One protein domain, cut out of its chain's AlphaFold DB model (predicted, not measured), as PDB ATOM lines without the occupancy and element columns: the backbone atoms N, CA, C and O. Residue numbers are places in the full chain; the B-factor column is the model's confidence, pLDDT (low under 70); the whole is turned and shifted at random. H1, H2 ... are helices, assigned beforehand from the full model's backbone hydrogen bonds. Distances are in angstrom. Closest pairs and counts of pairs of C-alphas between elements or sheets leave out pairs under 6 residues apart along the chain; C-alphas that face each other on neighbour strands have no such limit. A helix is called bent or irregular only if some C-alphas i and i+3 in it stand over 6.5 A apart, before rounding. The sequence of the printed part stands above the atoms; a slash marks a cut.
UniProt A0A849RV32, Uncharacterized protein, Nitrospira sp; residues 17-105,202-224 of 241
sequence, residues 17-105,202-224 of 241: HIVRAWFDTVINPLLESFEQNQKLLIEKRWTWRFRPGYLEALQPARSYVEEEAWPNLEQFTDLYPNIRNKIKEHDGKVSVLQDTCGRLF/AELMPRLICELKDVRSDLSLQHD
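Overview. This is residues 17 to 105 and 202 to 224 of the 241 residues of an uncharacterized protein of Nitrospira sp (UniProt A0A849RV32). Three long helices, H1, H4 and H5, make an elongated body: H5 runs back beside both arms of the bent H1, and its first part also packs on the first part of H4, which then runs on past H5 toward the other end. The short H2 sits between H1b and H4, and H3 crosses H1a steeply near the end of the body where the printed part begins. A long loop, residues 43 to 60, folds back from the end of H1b to H2. The printed part has 112 residues with five named helices, in the order H1, H2, H3, H4, H5, and no named strand; its class is all helix. The whole is compact, with a radius of gyration of the C-alphas of 14.7 A, and spans 49 by 27 by 20 A.

Along the chain. H1, residues 17 to 42, begins at C-alpha 17, (127.011, 143.635, 122.402). By its hydrogen bonds it was assigned as one helix, but it is bent: C-alphas 25 and 28 are 7.0 A apart. Its arms are H1a, residues 17 to 25, 12.1 A long, and H1b, residues 28 to 42, 21.3 A long. H2 is residues 61 to 64. H3, residues 67 to 79, measures 19.7 A and is irregular, with C-alphas 68 and 71 7.4 A apart. H4, residues 81 to 105, measures 35.8 A and ends at C-alpha 105, (157.327, 145.357, 87.516). H5, residues 202 to 223, measures 32.2 A, ends at C-alpha 223, (131.497, 137.766, 127.830), and is only just irregular, with C-alphas 203 and 206 6.7 A apart.

Arrangement. The lines of H1a and H1b stand at a shallow tilt of 33 degrees, only just short of steep. H1b touches H5, opposite ways at a shallow tilt of 22 degrees; their closest C-alphas, Leu 41 and Ala 202, are 5.7 A apart. H1a touches H5 through residues 216 to 223 of H5 alone, closest at the C-alphas of Val 19 and Leu 219, 6.8 A. H1a also touches H3 at a steep tilt of 58 degrees, closest at the C-alphas of Thr 25 and Ala 69, 6.0 A. H2 touches H1b, closest at the C-alphas of Leu 30 and Tyr 64, 6.0 A, and only just touches H4, with 3 pairs of C-alphas within 8 A, closest at Ala 61 and Ile 87, 6.5 A. H3 and H4 touch only at the corner, and only just, with 3 pairs of C-alphas within 8 A; the closest, Thr 77 and Arg 84, are 4.9 A apart. H4 touches H5 through its residues 83 to 90 alone, opposite ways at a shallow tilt of 29 degrees, closest at the C-alphas of Lys 86 and Leu 208, 6.4 A. H1b and H4 are apart. Every O i to N i+4 pair is within hydrogen-bond range in H1a, H1b and H4, against 7 of 9 in H3 and 16 of 18 in H5; H2 is too short for such a pair.

Size, cuts and confidence. The two C-alphas farthest apart, those of Phe 105 and Asp 224, are 49.5 A apart. Residues 106 to 201 are not printed, and C-alphas 105 and 202 are 20.9 A apart across this cut. The link from H1 to H2 is long, 18 residues, and in it residues 48 to 49 pair with residues 54 to 55, antiparallel; the links from H2 to H3 and from H3 to H4 are tight. The mean pLDDT of the printed part is 97.4, and no printed residue is under 70.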
ATOM      1  N   HIS A  17     127.388 143.044 123.693       94.12
ATOM      2  CA  HIS A  17     127.011 143.635 122.402       94.12
ATOM      3  C   HIS A  17     128.203 144.236 121.641       94.12
ATOM      4  O   HIS A  17     128.273 144.107 120.423       94.12
ATOM      5  N   ILE A  18     129.157 144.852 122.350       96.00
ATOM      6  CA  ILE A  18     130.382 145.388 121.739       96.00
ATOM      7  C   ILE A  18     131.255 144.232 121.244       96.00
ATOM      8  O   ILE A  18     131.755 144.271 120.126       96.00
ATOM      9  N   VAL A  19     131.383 143.169 122.047       97.00
ATOM     10  CA  VAL A  19     132.135 141.968 121.659       97.00
ATOM     11  C   VAL A  19     131.544 141.316 120.411       97.00
ATOM     12  O   VAL A  19     132.287 141.016 119.480       97.00
ATOM     13  N   ARG A  20     130.216 141.150 120.352       96.62
ATOM     14  CA  ARG A  20     129.524 140.635 119.159       96.62
ATOM     15  C   ARG A  20     129.823 141.497 117.933       96.62
ATOM     16  O   ARG A  20     130.237 140.956 116.914       96.62
ATOM     17  N   ALA A  21     129.694 142.820 118.057       96.88
ATOM     18  CA  ALA A  21     129.995 143.743 116.967       96.88
ATOM     19  C   ALA A  21     131.449 143.611 116.486       96.88
ATOM     20  O   ALA A  21     131.690 143.549 115.283       96.88
ATOM     21  N   TRP A  22     132.424 143.500 117.392       98.19
ATOM     22  CA  TRP A  22     133.817 143.263 117.005       98.19
ATOM     23  C   TRP A  22     134.024 141.912 116.331       98.19
ATOM     24  O   TRP A  22     134.795 141.837 115.382       98.19
ATOM     25  N   PHE A  23     133.364 140.846 116.788       98.00
ATOM     26  CA  PHE A  23     133.465 139.541 116.134       98.00
ATOM     27  C   PHE A  23     132.979 139.611 114.693       98.00
ATOM     28  O   PHE A  23     133.688 139.146 113.804       98.00
ATOM     29  N   ASP A  24     131.819 140.224 114.468       97.12
ATOM     30  CA  ASP A  24     131.199 140.302 113.144       97.12
ATOM     31  C   ASP A  24     131.948 141.233 112.197       97.12
ATOM     32  O   ASP A  24     132.120 140.910 111.029       97.12
ATOM     33  N   THR A  25     132.406 142.377 112.704       97.81
ATOM     34  CA  THR A  25     132.863 143.471 111.839       97.81
ATOM     35  C   THR A  25     134.373 143.674 111.825       97.81
ATOM     36  O   THR A  25     134.875 144.378 110.962       97.81
ATOM     37  N   VAL A  26     135.119 143.075 112.758       98.38
ATOM     38  CA  VAL A  26     136.570 143.297 112.883       98.38
ATOM     39  C   VAL A  26     137.334 141.982 112.931       98.38
ATOM     40  O   VAL A  26     138.122 141.689 112.041       98.38
ATOM     41  N   ILE A  27     137.122 141.172 113.966       98.31
ATOM     42  CA  ILE A  27     137.990 140.030 114.260       98.31
ATOM     43  C   ILE A  27     137.828 138.925 113.216       98.31
ATOM     44  O   ILE A  27     138.835 138.435 112.708       98.31
ATOM     45  N   ASN A  28     136.596 138.516 112.893       98.19
ATOM     46  CA  ASN A  28     136.394 137.445 111.916       98.19
ATOM     47  C   ASN A  28     136.780 137.875 110.488       98.19
ATOM     48  O   ASN A  28     137.515 137.106 109.870       98.19
ATOM     49  N   PRO A  29     136.412 139.079 109.995       98.31
ATOM     50  CA  PRO A  29     136.897 139.564 108.700       98.31
ATOM     51  C   PRO A  29     138.428 139.603 108.604       98.31
ATOM     52  O   PRO A  29     139.005 139.047 107.672       98.31
ATOM     53  N   LEU A  30     139.114 140.159 109.615       98.50
ATOM     54  CA  LEU A  30     140.581 140.185 109.638       98.50
ATOM     55  C   LEU A  30     141.187 138.780 109.644       98.50
ATOM     56  O   LEU A  30     142.160 138.533 108.936       98.50
ATOM     57  N   LEU A  31     140.638 137.855 110.437       98.50
ATOM     58  CA  LEU A  31     141.123 136.475 110.478       98.50
ATOM     59  C   LEU A  31     140.961 135.779 109.128       98.50
ATOM     60  O   LEU A  31     141.911 135.152 108.667       98.50
ATOM     61  N   GLU A  32     139.799 135.909 108.490       97.75
ATOM     62  CA  GLU A  32     139.544 135.315 107.180       97.75
ATOM     63  C   GLU A  32     140.531 135.842 106.132       97.75
ATOM     64  O   GLU A  32     141.204 135.052 105.462       97.75
ATOM     65  N   SER A  33     140.689 137.165 106.034       98.12
ATOM     66  CA  SER A  33     141.615 137.773 105.078       98.12
ATOM     67  C   SER A  33     143.074 137.422 105.374       98.12
ATOM     68  O   SER A  33     143.810 137.049 104.462       98.12
ATOM     69  N   PHE A  34     143.515 137.462 106.636       98.19
ATOM     70  CA  PHE A  34     144.898 137.119 106.986       98.19
ATOM     71  C   PHE A  34     145.226 135.641 106.744       98.19
ATOM     72  O   PHE A  34     146.331 135.335 106.298       98.19
ATOM     73  N   GLU A  35     144.289 134.719 106.970       97.94
ATOM     74  CA  GLU A  35     144.484 133.300 106.651       97.94
ATOM     75  C   GLU A  35     144.586 133.056 105.136       97.94
ATOM     76  O   GLU A  35     145.395 132.237 104.691       97.94
ATOM     77  N   GLN A  36     143.805 133.776 104.325       97.31
ATOM     78  CA  GLN A  36     143.922 133.729 102.865       97.31
ATOM     79  C   GLN A  36     145.258 134.321 102.393       97.31
ATOM     80  O   GLN A  36     145.977 133.683 101.621       97.31
ATOM     81  N   ASN A  37     145.640 135.485 102.920       97.38
ATOM     82  CA  ASN A  37     146.921 136.129 102.627       97.38
ATOM     83  C   ASN A  37     148.105 135.233 102.977       97.38
ATOM     84  O   ASN A  37     149.059 135.141 102.209       97.38
ATOM     85  N   GLN A  38     148.048 134.534 104.111       97.38
ATOM     86  CA  GLN A  38     149.109 133.619 104.517       97.38
ATOM     87  C   GLN A  38     149.348 132.525 103.468       97.38
ATOM     88  O   GLN A  38     150.500 132.227 103.154       97.38
ATOM     89  N   LYS A  39     148.281 131.960 102.888       96.81
ATOM     90  CA  LYS A  39     148.399 130.968 101.805       96.81
ATOM     91  C   LYS A  39     149.080 131.571 100.578       96.81
ATOM     92  O   LYS A  39     150.024 130.981 100.061       96.81
ATOM     93  N   LEU A  40     148.666 132.773 100.170       96.44
ATOM     94  CA  LEU A  40     149.270 133.491  99.043       96.44
ATOM     95  C   LEU A  40     150.765 133.757  99.258       96.44
ATOM     96  O   LEU A  40     151.563 133.551  98.346       96.44
ATOM     97  N   LEU A  41     151.155 134.165 100.466       96.62
ATOM     98  CA  LEU A  41     152.549 134.441 100.814       96.62
ATOM     99  C   LEU A  41     153.417 133.176 100.789       96.62
ATOM    100  O   LEU A  41     154.523 133.213 100.255       96.62
ATOM    101  N   ILE A  42     152.908 132.052 101.306       95.25
ATOM    102  CA  ILE A  42     153.595 130.750 101.253       95.25
ATOM    103  C   ILE A  42     153.795 130.303  99.800       95.25
ATOM    104  O   ILE A  42     154.869 129.825  99.436       95.25
ATOM    105  N   GLU A  43     152.783 130.500  98.956       94.94
ATOM    106  CA  GLU A  43     152.832 130.188  97.524       94.94
ATOM    107  C   GLU A  43     153.628 131.215  96.701       94.94
ATOM    108  O   GLU A  43     153.813 131.022  95.498       94.94
ATOM    109  N   LYS A  44     154.104 132.303  97.323       96.12
ATOM    110  CA  LYS A  44     154.793 133.421  96.662       96.12
ATOM    111  C   LYS A  44     153.958 134.064  95.544       96.12
ATOM    112  O   LYS A  44     154.478 134.436  94.493       96.12
ATOM    113  N   ARG A  45     152.644 134.180  95.767       95.19
ATOM    114  CA  ARG A  45     151.669 134.781  94.846       95.19
ATOM    115  C   ARG A  45     151.312 136.187  95.307       95.19
ATOM    116  O   ARG A  45     150.500 136.368  96.207       95.19
ATOM    117  N   TRP A  46     151.904 137.191  94.670       96.31
ATOM    118  CA  TRP A  46     151.834 138.571  95.166       96.31
ATOM    119  C   TRP A  46     150.546 139.307  94.816       96.31
ATOM    120  O   TRP A  46     150.200 140.265  95.496       96.31
ATOM    121  N   THR A  47     149.808 138.865  93.795       96.00
ATOM    122  CA  THR A  47     148.577 139.525  93.315       96.00
ATOM    123  C   THR A  47     148.790 140.981  92.874       96.00
ATOM    124  O   THR A  47     147.876 141.794  92.917       96.00
ATOM    125  N   TRP A  48     150.001 141.338  92.446       98.19
ATOM    126  CA  TRP A  48     150.301 142.635  91.851       98.19
ATOM    127  C   TRP A  48     149.430 142.881  90.619       98.19
ATOM    128  O   TRP A  48     149.262 141.987  89.791       98.19
ATOM    129  N   ARG A  49     148.914 144.101  90.477       97.50
ATOM    130  CA  ARG A  49     148.142 144.537  89.313       97.50
ATOM    131  C   ARG A  49     148.820 145.728  88.664       97.50
ATOM    132  O   ARG A  49     149.005 146.741  89.332       97.50
ATOM    133  N   PHE A  50     149.153 145.665  87.371       94.19
ATOM    134  CA  PHE A  50     149.794 146.799  86.683       94.19
ATOM    135  C   PHE A  50     148.862 148.011  86.573       94.19
ATOM    136  O   PHE A  50     149.309 149.157  86.588       94.19
ATOM    137  N   ARG A  51     147.553 147.751  86.499       93.00
ATOM    138  CA  ARG A  51     146.492 148.733  86.708       93.00
ATOM    139  C   ARG A  51     145.574 148.182  87.785       93.00
ATOM    140  O   ARG A  51     144.931 147.160  87.546       93.00
ATOM    141  N   PRO A  52     145.515 148.822  88.958       93.62
ATOM    142  CA  PRO A  52     145.946 150.202  89.251       93.62
ATOM    143  C   PRO A  52     147.377 150.406  89.802       93.62
ATOM    144  O   PRO A  52     147.743 151.550  90.057       93.62
ATOM    145  N   GLY A  53     148.201 149.369  89.976       94.50
ATOM    146  CA  GLY A  53     149.565 149.507  90.519       94.50
ATOM    147  C   GLY A  53     149.684 149.196  92.015       94.50
ATOM    148  O   GLY A  53     150.459 149.847  92.713       94.50
ATOM    149  N   TYR A  54     148.909 148.229  92.509       96.56
ATOM    150  CA  TYR A  54     148.968 147.736  93.890       96.56
ATOM    151  C   TYR A  54     148.801 146.210  93.950       96.56
ATOM    152  O   TYR A  54     148.521 145.567  92.936       96.56
ATOM    153  N   LEU A  55     148.965 145.629  95.142       97.81
ATOM    154  CA  LEU A  55     148.703 144.209  95.413       97.81
ATOM    155  C   LEU A  55     147.205 143.997  95.668       97.81
ATOM    156  O   LEU A  55     146.689 144.511  96.643       97.81
ATOM    157  N   GLU A  56     146.480 143.279  94.822       96.69
ATOM    158  CA  GLU A  56     145.014 143.169  94.901       96.69
ATOM    159  C   GLU A  56     144.515 142.520  96.200       96.69
ATOM    160  O   GLU A  56     143.591 143.038  96.819       96.69
ATOM    161  N   ALA A  57     145.144 141.428  96.644       96.06
ATOM    162  CA  ALA A  57     144.723 140.706  97.845       96.06
ATOM    163  C   ALA A  57     145.464 141.161  99.113       96.06
ATOM    164  O   ALA A  57     144.864 141.280 100.182       96.06
ATOM    165  N   LEU A  58     146.770 141.426  99.002       97.62
ATOM    166  CA  LEU A  58     147.642 141.800 100.121       97.62
ATOM    167  C   LEU A  58     147.545 143.313 100.377       97.62
ATOM    168  O   LEU A  58     148.302 144.107  99.830       97.62
ATOM    169  N   GLN A  59     146.587 143.701 101.207       97.56
ATOM    170  CA  GLN A  59     146.157 145.066 101.480       97.56
ATOM    171  C   GLN A  59     146.364 145.420 102.963       97.56
ATOM    172  O   GLN A  59     146.493 144.524 103.801       97.56
ATOM    173  N   PRO A  60     146.388 146.714 103.324       98.31
ATOM    174  CA  PRO A  60     146.361 147.133 104.722       98.31
ATOM    175  C   PRO A  60     145.141 146.571 105.462       98.31
ATOM    176  O   PRO A  60     144.067 146.430 104.880       98.31
ATOM    177  N   ALA A  61     145.269 146.320 106.766       98.19
ATOM    178  CA  ALA A  61     144.230 145.664 107.564       98.19
ATOM    179  C   ALA A  61     142.860 146.361 107.487       98.19
ATOM    180  O   ALA A  61     141.818 145.710 107.496       98.19
ATOM    181  N   ARG A  62     142.861 147.696 107.381       98.06
ATOM    182  CA  ARG A  62     141.645 148.510 107.258       98.06
ATOM    183  C   ARG A  62     140.822 148.173 106.008       98.06
ATOM    184  O   ARG A  62     139.609 148.326 106.053       98.06
ATOM    185  N   SER A  63     141.453 147.699 104.934       97.94
ATOM    186  CA  SER A  63     140.779 147.316 103.686       97.94
ATOM    187  C   SER A  63     139.969 146.019 103.805       97.94
ATOM    188  O   SER A  63     139.159 145.734 102.930       97.94
ATOM    189  N   TYR A  64     140.172 145.235 104.869       97.94
ATOM    190  CA  TYR A  64     139.417 144.004 105.153       97.94
ATOM    191  C   TYR A  64     138.208 144.232 106.062       97.94
ATOM    192  O   TYR A  64     137.495 143.293 106.405       97.94
ATOM    193  N   VAL A  65     138.008 145.474 106.498       97.88
ATOM    194  CA  VAL A  65     136.904 145.886 107.358       97.88
ATOM    195  C   VAL A  65     136.049 146.866 106.570       97.88
ATOM    196  O   VAL A  65     136.575 147.835 106.019       97.88
ATOM    197  N   GLU A  66     134.739 146.617 106.533       97.19
ATOM    198  CA  GLU A  66     133.770 147.526 105.912       97.19
ATOM    199  C   GLU A  66     133.930 148.949 106.466       97.19
ATOM    200  O   GLU A  66     134.233 149.142 107.650       97.19
ATOM    201  N   GLU A  67     133.754 149.956 105.613       97.44
ATOM    202  CA  GLU A  67     134.031 151.353 105.960       97.44
ATOM    203  C   GLU A  67     133.199 151.816 107.165       97.44
ATOM    204  O   GLU A  67     133.707 152.454 108.092       97.44
ATOM    205  N   GLU A  68     131.940 151.389 107.217       97.69
ATOM    206  CA  GLU A  68     130.992 151.654 108.297       97.69
ATOM    207  C   GLU A  68     131.449 151.072 109.645       97.69
ATOM    208  O   GLU A  68     131.061 151.566 110.708       97.69
ATOM    209  N   ALA A  69     132.299 150.042 109.622       97.88
ATOM    210  CA  ALA A  69     132.841 149.372 110.798       97.88
ATOM    211  C   ALA A  69     134.214 149.902 111.241       97.88
ATOM    212  O   ALA A  69     134.757 149.440 112.251       97.88
ATOM    213  N   TRP A  70     134.785 150.902 110.566       98.12
ATOM    214  CA  TRP A  70     136.054 151.507 110.986       98.12
ATOM    215  C   TRP A  70     136.067 152.007 112.442       98.12
ATOM    216  O   TRP A  70     137.056 151.739 113.132       98.12
ATOM    217  N   PRO A  71     134.994 152.623 112.987       98.25
ATOM    218  CA  PRO A  71     134.950 152.980 114.406       98.25
ATOM    219  C   PRO A  71     135.084 151.771 115.349       98.25
ATOM    220  O   PRO A  71     135.669 151.887 116.428       98.25
ATOM    221  N   ASN A  72     134.589 150.593 114.944       98.19
ATOM    222  CA  ASN A  72     134.742 149.359 115.718       98.19
ATOM    223  C   ASN A  72     136.198 148.882 115.712       98.19
ATOM    224  O   ASN A  72     136.712 148.493 116.762       98.19
ATOM    225  N   LEU A  73     136.879 148.950 114.561       98.38
ATOM    226  CA  LEU A  73     138.306 148.632 114.449       98.38
ATOM    227  C   LEU A  73     139.159 149.583 115.305       98.38
ATOM    228  O   LEU A  73     140.072 149.144 116.013       98.38
ATOM    229  N   GLU A  74     138.859 150.882 115.282       98.19
ATOM    230  CA  GLU A  74     139.539 151.885 116.107       98.19
ATOM    231  C   GLU A  74     139.358 151.593 117.602       98.19
ATOM    232  O   GLU A  74     140.349 151.469 118.327       98.19
ATOM    233  N   GLN A  75     138.115 151.370 118.044       97.69
ATOM    234  CA  GLN A  75     137.806 151.035 119.435       97.69
ATOM    235  C   GLN A  75     138.483 149.731 119.885       97.69
ATOM    236  O   GLN A  75     139.041 149.668 120.984       97.69
ATOM    237  N   PHE A  76     138.450 148.693 119.046       98.00
ATOM    238  CA  PHE A  76     139.107 147.418 119.319       98.00
ATOM    239  C   PHE A  76     140.619 147.612 119.481       98.00
ATOM    240  O   PHE A  76     141.200 147.224 120.493       98.00
ATOM    241  N   THR A  77     141.268 148.288 118.534       97.88
ATOM    242  CA  THR A  77     142.722 148.495 118.568       97.88
ATOM    243  C   THR A  77     143.183 149.462 119.667       97.88
ATOM    244  O   THR A  77     144.325 149.363 120.113       97.88
ATOM    245  N   ASP A  78     142.322 150.363 120.153       97.31
ATOM    246  CA  ASP A  78     142.589 151.178 121.350       97.31
ATOM    247  C   ASP A  78     142.622 150.331 122.631       97.31
ATOM    248  O   ASP A  78     143.415 150.597 123.539       97.31
ATOM    249  N   LEU A  79     141.768 149.306 122.716       96.38
ATOM    250  CA  LEU A  79     141.683 148.410 123.872       96.38
ATOM    251  C   LEU A  79     142.699 147.262 123.813       96.38
ATOM    252  O   LEU A  79     143.119 146.773 124.862       96.38
ATOM    253  N   TYR A  80     143.144 146.889 122.611       97.25
ATOM    254  CA  TYR A  80     144.151 145.858 122.359       97.25
ATOM    255  C   TYR A  80     145.392 146.452 121.662       97.25
ATOM    256  O   TYR A  80     145.632 146.194 120.478       97.25
ATOM    257  N   PRO A  81     146.231 147.232 122.376       97.06
ATOM    258  CA  PRO A  81     147.366 147.944 121.780       97.06
ATOM    259  C   PRO A  81     148.434 147.016 121.179       97.06
ATOM    260  O   PRO A  81     149.113 147.402 120.228       97.06
ATOM    261  N   ASN A  82     148.571 145.785 121.680       96.75
ATOM    262  CA  ASN A  82     149.468 144.792 121.080       96.75
ATOM    263  C   ASN A  82     149.015 144.422 119.659       96.75
ATOM    264  O   ASN A  82     149.826 144.456 118.733       96.75
ATOM    265  N   ILE A  83     147.711 144.186 119.467       97.81
ATOM    266  CA  ILE A  83     147.122 143.931 118.147       97.81
ATOM    267  C   ILE A  83     147.297 145.152 117.242       97.81
ATOM    268  O   ILE A  83     147.722 145.006 116.099       97.81
ATOM    269  N   ARG A  84     147.062 146.368 117.760       98.31
ATOM    270  CA  ARG A  84     147.317 147.615 117.016       98.31
ATOM    271  C   ARG A  84     148.741 147.677 116.471       98.31
ATOM    272  O   ARG A  84     148.935 148.020 115.308       98.31
ATOM    273  N   ASN A  85     149.731 147.386 117.309       98.25
ATOM    274  CA  ASN A  85     151.134 147.462 116.913       98.25
ATOM    275  C   ASN A  85     151.467 146.437 115.824       98.25
ATOM    276  O   ASN A  85     152.179 146.772 114.884       98.25
ATOM    277  N   LYS A  86     150.900 145.230 115.896       98.19
ATOM    278  CA  LYS A  86     151.105 144.198 114.871       98.19
ATOM    279  C   LYS A  86     150.369 144.469 113.572       98.19
ATOM    280  O   LYS A  86     150.921 144.180 112.519       98.19
ATOM    281  N   ILE A  87     149.177 145.059 113.629       98.50
ATOM    282  CA  ILE A  87     148.489 145.564 112.436       98.50
ATOM    283  C   ILE A  87     149.341 146.647 111.765       98.50
ATOM    284  O   ILE A  87     149.575 146.582 110.567       98.50
ATOM    285  N   LYS A  88     149.892 147.596 112.533       98.62
ATOM    286  CA  LYS A  88     150.804 148.612 111.982       98.62
ATOM    287  C   LYS A  88     152.057 147.999 111.359       98.62
ATOM    288  O   LYS A  88     152.496 148.449 110.306       98.62
ATOM    289  N   GLU A  89     152.638 146.992 112.006       98.62
ATOM    290  CA  GLU A  89     153.790 146.270 111.464       98.62
ATOM    291  C   GLU A  89     153.431 145.538 110.162       98.62
ATOM    292  O   GLU A  89     154.170 145.631 109.184       98.62
ATOM    293  N   HIS A  90     152.278 144.866 110.131       98.62
ATOM    294  CA  HIS A  90     151.727 144.215 108.945       98.62
ATOM    295  C   HIS A  90     151.558 145.209 107.797       98.62
ATOM    296  O   HIS A  90     152.120 144.995 106.726       98.62
ATOM    297  N   ASP A  91     150.866 146.322 108.032       98.75
ATOM    298  CA  ASP A  91     150.588 147.328 107.005       98.75
ATOM    299  C   ASP A  91     151.886 147.951 106.468       98.75
ATOM    300  O   ASP A  91     152.034 148.162 105.265       98.75
ATOM    301  N   GLY A  92     152.874 148.167 107.344       98.69
ATOM    302  CA  GLY A  92     154.213 148.591 106.939       98.69
ATOM    303  C   GLY A  92     154.902 147.576 106.020       98.69
ATOM    304  O   GLY A  92     155.466 147.957 104.994       98.69
ATOM    305  N   LYS A  93     154.830 146.279 106.338       98.69
ATOM    306  CA  LYS A  93     155.399 145.211 105.498       98.69
ATOM    307  C   LYS A  93     154.649 145.042 104.173       98.69
ATOM    308  O   LYS A  93     155.300 144.837 103.152       98.69
ATOM    309  N   VAL A  94     153.323 145.192 104.164       98.50
ATOM    310  CA  VAL A  94     152.515 145.236 102.932       98.50
ATOM    311  C   VAL A  94     152.969 146.388 102.037       98.50
ATOM    312  O   VAL A  94     153.211 146.167 100.854       98.50
ATOM    313  N   SER A  95     153.176 147.588 102.591       98.56
ATOM    314  CA  SER A  95     153.688 148.735 101.826       98.56
ATOM    315  C   SER A  95     155.054 148.442 101.199       98.56
ATOM    316  O   SER A  95     155.265 148.717 100.020       98.56
ATOM    317  N   VAL A  96     155.977 147.839 101.955       98.69
ATOM    318  CA  VAL A  96     157.305 147.463 101.439       98.69
ATOM    319  C   VAL A  96     157.197 146.422 100.317       98.69
ATOM    320  O   VAL A  96     157.882 146.542  99.296       98.69
ATOM    321  N   LEU A  97     156.332 145.415 100.471       98.56
ATOM    322  CA  LEU A  97     156.086 144.418  99.429       98.56
ATOM    323  C   LEU A  97     155.470 145.057  98.177       98.56
ATOM    324  O   LEU A  97     155.905 144.784  97.062       98.56
ATOM    325  N   GLN A  98     154.510 145.964  98.343       98.56
ATOM    326  CA  GLN A  98     153.895 146.682  97.231       98.56
ATOM    327  C   GLN A  98     154.940 147.496  96.457       98.56
ATOM    328  O   GLN A  98     155.023 147.402  95.232       98.56
ATOM    329  N   ASP A  99     155.792 148.238  97.162       98.56
ATOM    330  CA  ASP A  99     156.833 149.055  96.542       98.56
ATOM    331  C   ASP A  99     157.890 148.211  95.819       98.56
ATOM    332  O   ASP A  99     158.353 148.578  94.735       98.56
ATOM    333  N   THR A 100     158.295 147.080  96.408       98.56
ATOM    334  CA  THR A 100     159.243 146.146  95.774       98.56
ATOM    335  C   THR A 100     158.640 145.505  94.524       98.56
ATOM    336  O   THR A 100     159.297 145.512  93.482       98.56
ATOM    337  N   CYS A 101     157.383 145.049  94.569       98.62
ATOM    338  CA  CYS A 101     156.666 144.540  93.398       98.62
ATOM    339  C   CYS A 101     156.547 145.600  92.298       98.62
ATOM    340  O   CYS A 101     156.813 145.310  91.132       98.62
ATOM    341  N   GLY A 102     156.236 146.848  92.657       98.50
ATOM    342  CA  GLY A 102     156.170 147.953  91.705       98.50
ATOM    343  C   GLY A 102     157.511 148.271  91.042       98.50
ATOM    344  O   GLY A 102     157.549 148.591  89.852       98.50
ATOM    345  N   ARG A 103     158.628 148.154  91.770       98.62
ATOM    346  CA  ARG A 103     159.972 148.277  91.181       98.62
ATOM    347  C   ARG A 103     160.304 147.104  90.270       98.62
ATOM    348  O   ARG A 103     160.717 147.346  89.141       98.62
ATOM    349  N   LEU A 104     160.065 145.868  90.712       98.69
ATOM    350  CA  LEU A 104     160.276 144.680  89.884       98.69
ATOM    351  C   LEU A 104     159.468 144.763  88.586       98.69
ATOM    352  O   LEU A 104     160.018 144.548  87.512       98.69
ATOM    353  N   PHE A 105     158.194 145.151  88.671       98.69
ATOM    354  CA  PHE A 105     157.327 145.357  87.516       98.69
ATOM    355  C   PHE A 105     157.929 146.347  86.514       98.69
ATOM    356  O   PHE A 105     157.966 146.063  85.315       98.69
ATOM    357  N   ALA A 202     155.336 137.015 105.572       97.75
ATOM    358  CA  ALA A 202     154.937 135.640 105.868       97.75
ATOM    359  C   ALA A 202     155.323 135.201 107.290       97.75
ATOM    360  O   ALA A 202     154.560 134.490 107.937       97.75
ATOM    361  N   GLU A 203     156.458 135.661 107.816       97.38
ATOM    362  CA  GLU A 203     156.887 135.395 109.195       97.38
ATOM    363  C   GLU A 203     156.041 136.121 110.253       97.38
ATOM    364  O   GLU A 203     155.937 135.682 111.406       97.38
ATOM    365  N   LEU A 204     155.474 137.282 109.920       97.38
ATOM    366  CA  LEU A 204     154.628 138.046 110.839       97.38
ATOM    367  C   LEU A 204     153.219 137.447 110.923       97.38
ATOM    368  O   LEU A 204     152.630 137.396 112.005       97.38
ATOM    369  N   MET A 205     152.692 136.977 109.792       96.75
ATOM    370  CA  MET A 205     151.286 136.603 109.665       96.75
ATOM    371  C   MET A 205     150.793 135.531 110.646       96.75
ATOM    372  O   MET A 205     149.797 135.795 111.321       96.75
ATOM    373  N   PRO A 206     151.480 134.384 110.835       97.69
ATOM    374  CA  PRO A 206     151.050 133.378 111.801       97.69
ATOM    375  C   PRO A 206     150.910 133.947 113.215       97.69
ATOM    376  O   PRO A 206     149.975 133.596 113.931       97.69
ATOM    377  N   ARG A 207     151.809 134.858 113.613       96.81
ATOM    378  CA  ARG A 207     151.804 135.473 114.947       96.81
ATOM    379  C   ARG A 207     150.605 136.400 115.132       96.81
ATOM    380  O   ARG A 207     149.952 136.335 116.166       96.81
ATOM    381  N   LEU A 208     150.297 137.230 114.133       98.00
ATOM    382  CA  LEU A 208     149.124 138.107 114.173       98.00
ATOM    383  C   LEU A 208     147.812 137.302 114.172       98.00
ATOM    384  O   LEU A 208     146.910 137.604 114.950       98.00
ATOM    385  N   ILE A 209     147.727 136.244 113.360       98.44
ATOM    386  CA  ILE A 209     146.566 135.342 113.325       98.44
ATOM    387  C   ILE A 209     146.360 134.666 114.687       98.44
ATOM    388  O   ILE A 209     145.234 134.635 115.183       98.44
ATOM    389  N   CYS A 210     147.425 134.140 115.304       98.25
ATOM    390  CA  CYS A 210     147.332 133.507 116.621       98.25
ATOM    391  C   CYS A 210     146.830 134.496 117.678       98.25
ATOM    392  O   CYS A 210     145.858 134.203 118.362       98.25
ATOM    393  N   GLU A 211     147.396 135.703 117.744       97.81
ATOM    394  CA  GLU A 211     146.967 136.688 118.742       97.81
ATOM    395  C   GLU A 211     145.518 137.152 118.551       97.81
ATOM    396  O   GLU A 211     144.798 137.341 119.530       97.81
ATOM    397  N   LEU A 212     145.048 137.295 117.308       98.12
ATOM    398  CA  LEU A 212     143.635 137.579 117.045       98.12
ATOM    399  C   LEU A 212     142.727 136.428 117.498       98.12
ATOM    400  O   LEU A 212     141.657 136.682 118.055       98.12
ATOM    401  N   LYS A 213     143.140 135.170 117.291       98.31
ATOM    402  CA  LYS A 213     142.403 133.989 117.770       98.31
ATOM    403  C   LYS A 213     142.358 133.931 119.294       98.31
ATOM    404  O   LYS A 213     141.287 133.661 119.834       98.31
ATOM    405  N   ASP A 214     143.465 134.239 119.960       98.12
ATOM    406  CA  ASP A 214     143.555 134.261 121.421       98.12
ATOM    407  C   ASP A 214     142.640 135.342 122.003       98.12
ATOM    408  O   ASP A 214     141.783 135.047 122.834       98.12
ATOM    409  N   VAL A 215     142.708 136.572 121.474       97.62
ATOM    410  CA  VAL A 215     141.811 137.667 121.881       97.62
ATOM    411  C   VAL A 215     140.344 137.310 121.636       97.62
ATOM    412  O   VAL A 215     139.492 137.590 122.480       97.62
ATOM    413  N   ARG A 216     140.027 136.667 120.505       97.56
ATOM    414  CA  ARG A 216     138.665 136.195 120.215       97.56
ATOM    415  C   ARG A 216     138.196 135.168 121.244       97.56
ATOM    416  O   ARG A 216     137.058 135.247 121.699       97.56
ATOM    417  N   SER A 217     139.056 134.213 121.594       97.12
ATOM    418  CA  SER A 217     138.763 133.162 122.573       97.12
ATOM    419  C   SER A 217     138.529 133.755 123.961       97.12
ATOM    420  O   SER A 217     137.513 133.468 124.594       97.12
ATOM    421  N   ASP A 218     139.410 134.652 124.399       96.56
ATOM    422  CA  ASP A 218     139.301 135.334 125.687       96.56
ATOM    423  C   ASP A 218     138.016 136.154 125.783       96.56
ATOM    424  O   ASP A 218     137.274 136.041 126.760       96.56
ATOM    425  N   LEU A 219     137.714 136.948 124.752       95.81
ATOM    426  CA  LEU A 219     136.482 137.727 124.683       95.81
ATOM    427  C   LEU A 219     135.238 136.837 124.719       95.81
ATOM    428  O   LEU A 219     134.259 137.181 125.379       95.81
ATOM    429  N   SER A 220     135.282 135.697 124.031       95.75
ATOM    430  CA  SER A 220     134.168 134.758 123.981       95.75
ATOM    431  C   SER A 220     133.858 134.188 125.362       95.75
ATOM    432  O   SER A 220     132.721 134.285 125.822       95.75
ATOM    433  N   LEU A 221     134.881 133.682 126.056       95.31
ATOM    434  CA  LEU A 221     134.741 133.086 127.384       95.31
ATOM    435  C   LEU A 221     134.386 134.121 128.459       95.31
ATOM    436  O   LEU A 221     133.597 133.835 129.355       95.31
ATOM    437  N   GLN A 222     134.955 135.329 128.389       94.94
ATOM    438  CA  GLN A 222     134.721 136.373 129.394       94.94
ATOM    439  C   GLN A 222     133.333 137.014 129.292       94.94
ATOM    440  O   GLN A 222     132.819 137.503 130.300       94.94
ATOM    441  N   HIS A 223     132.748 137.052 128.093       93.81
ATOM    442  CA  HIS A 223     131.497 137.766 127.830       93.81
ATOM    443  C   HIS A 223     130.331 136.862 127.423       93.81
ATOM    444  O   HIS A 223     129.258 137.393 127.146       93.81
ATOM    445  N   ASP A 224     130.534 135.542 127.401       93.06
ATOM    446  CA  ASP A 224     129.538 134.544 126.986       93.06
ATOM    447  C   ASP A 224     128.959 134.842 125.589       93.06
ATOM    448  O   ASP A 224     127.758 134.781 125.332       93.06
TER     449      ASP A 224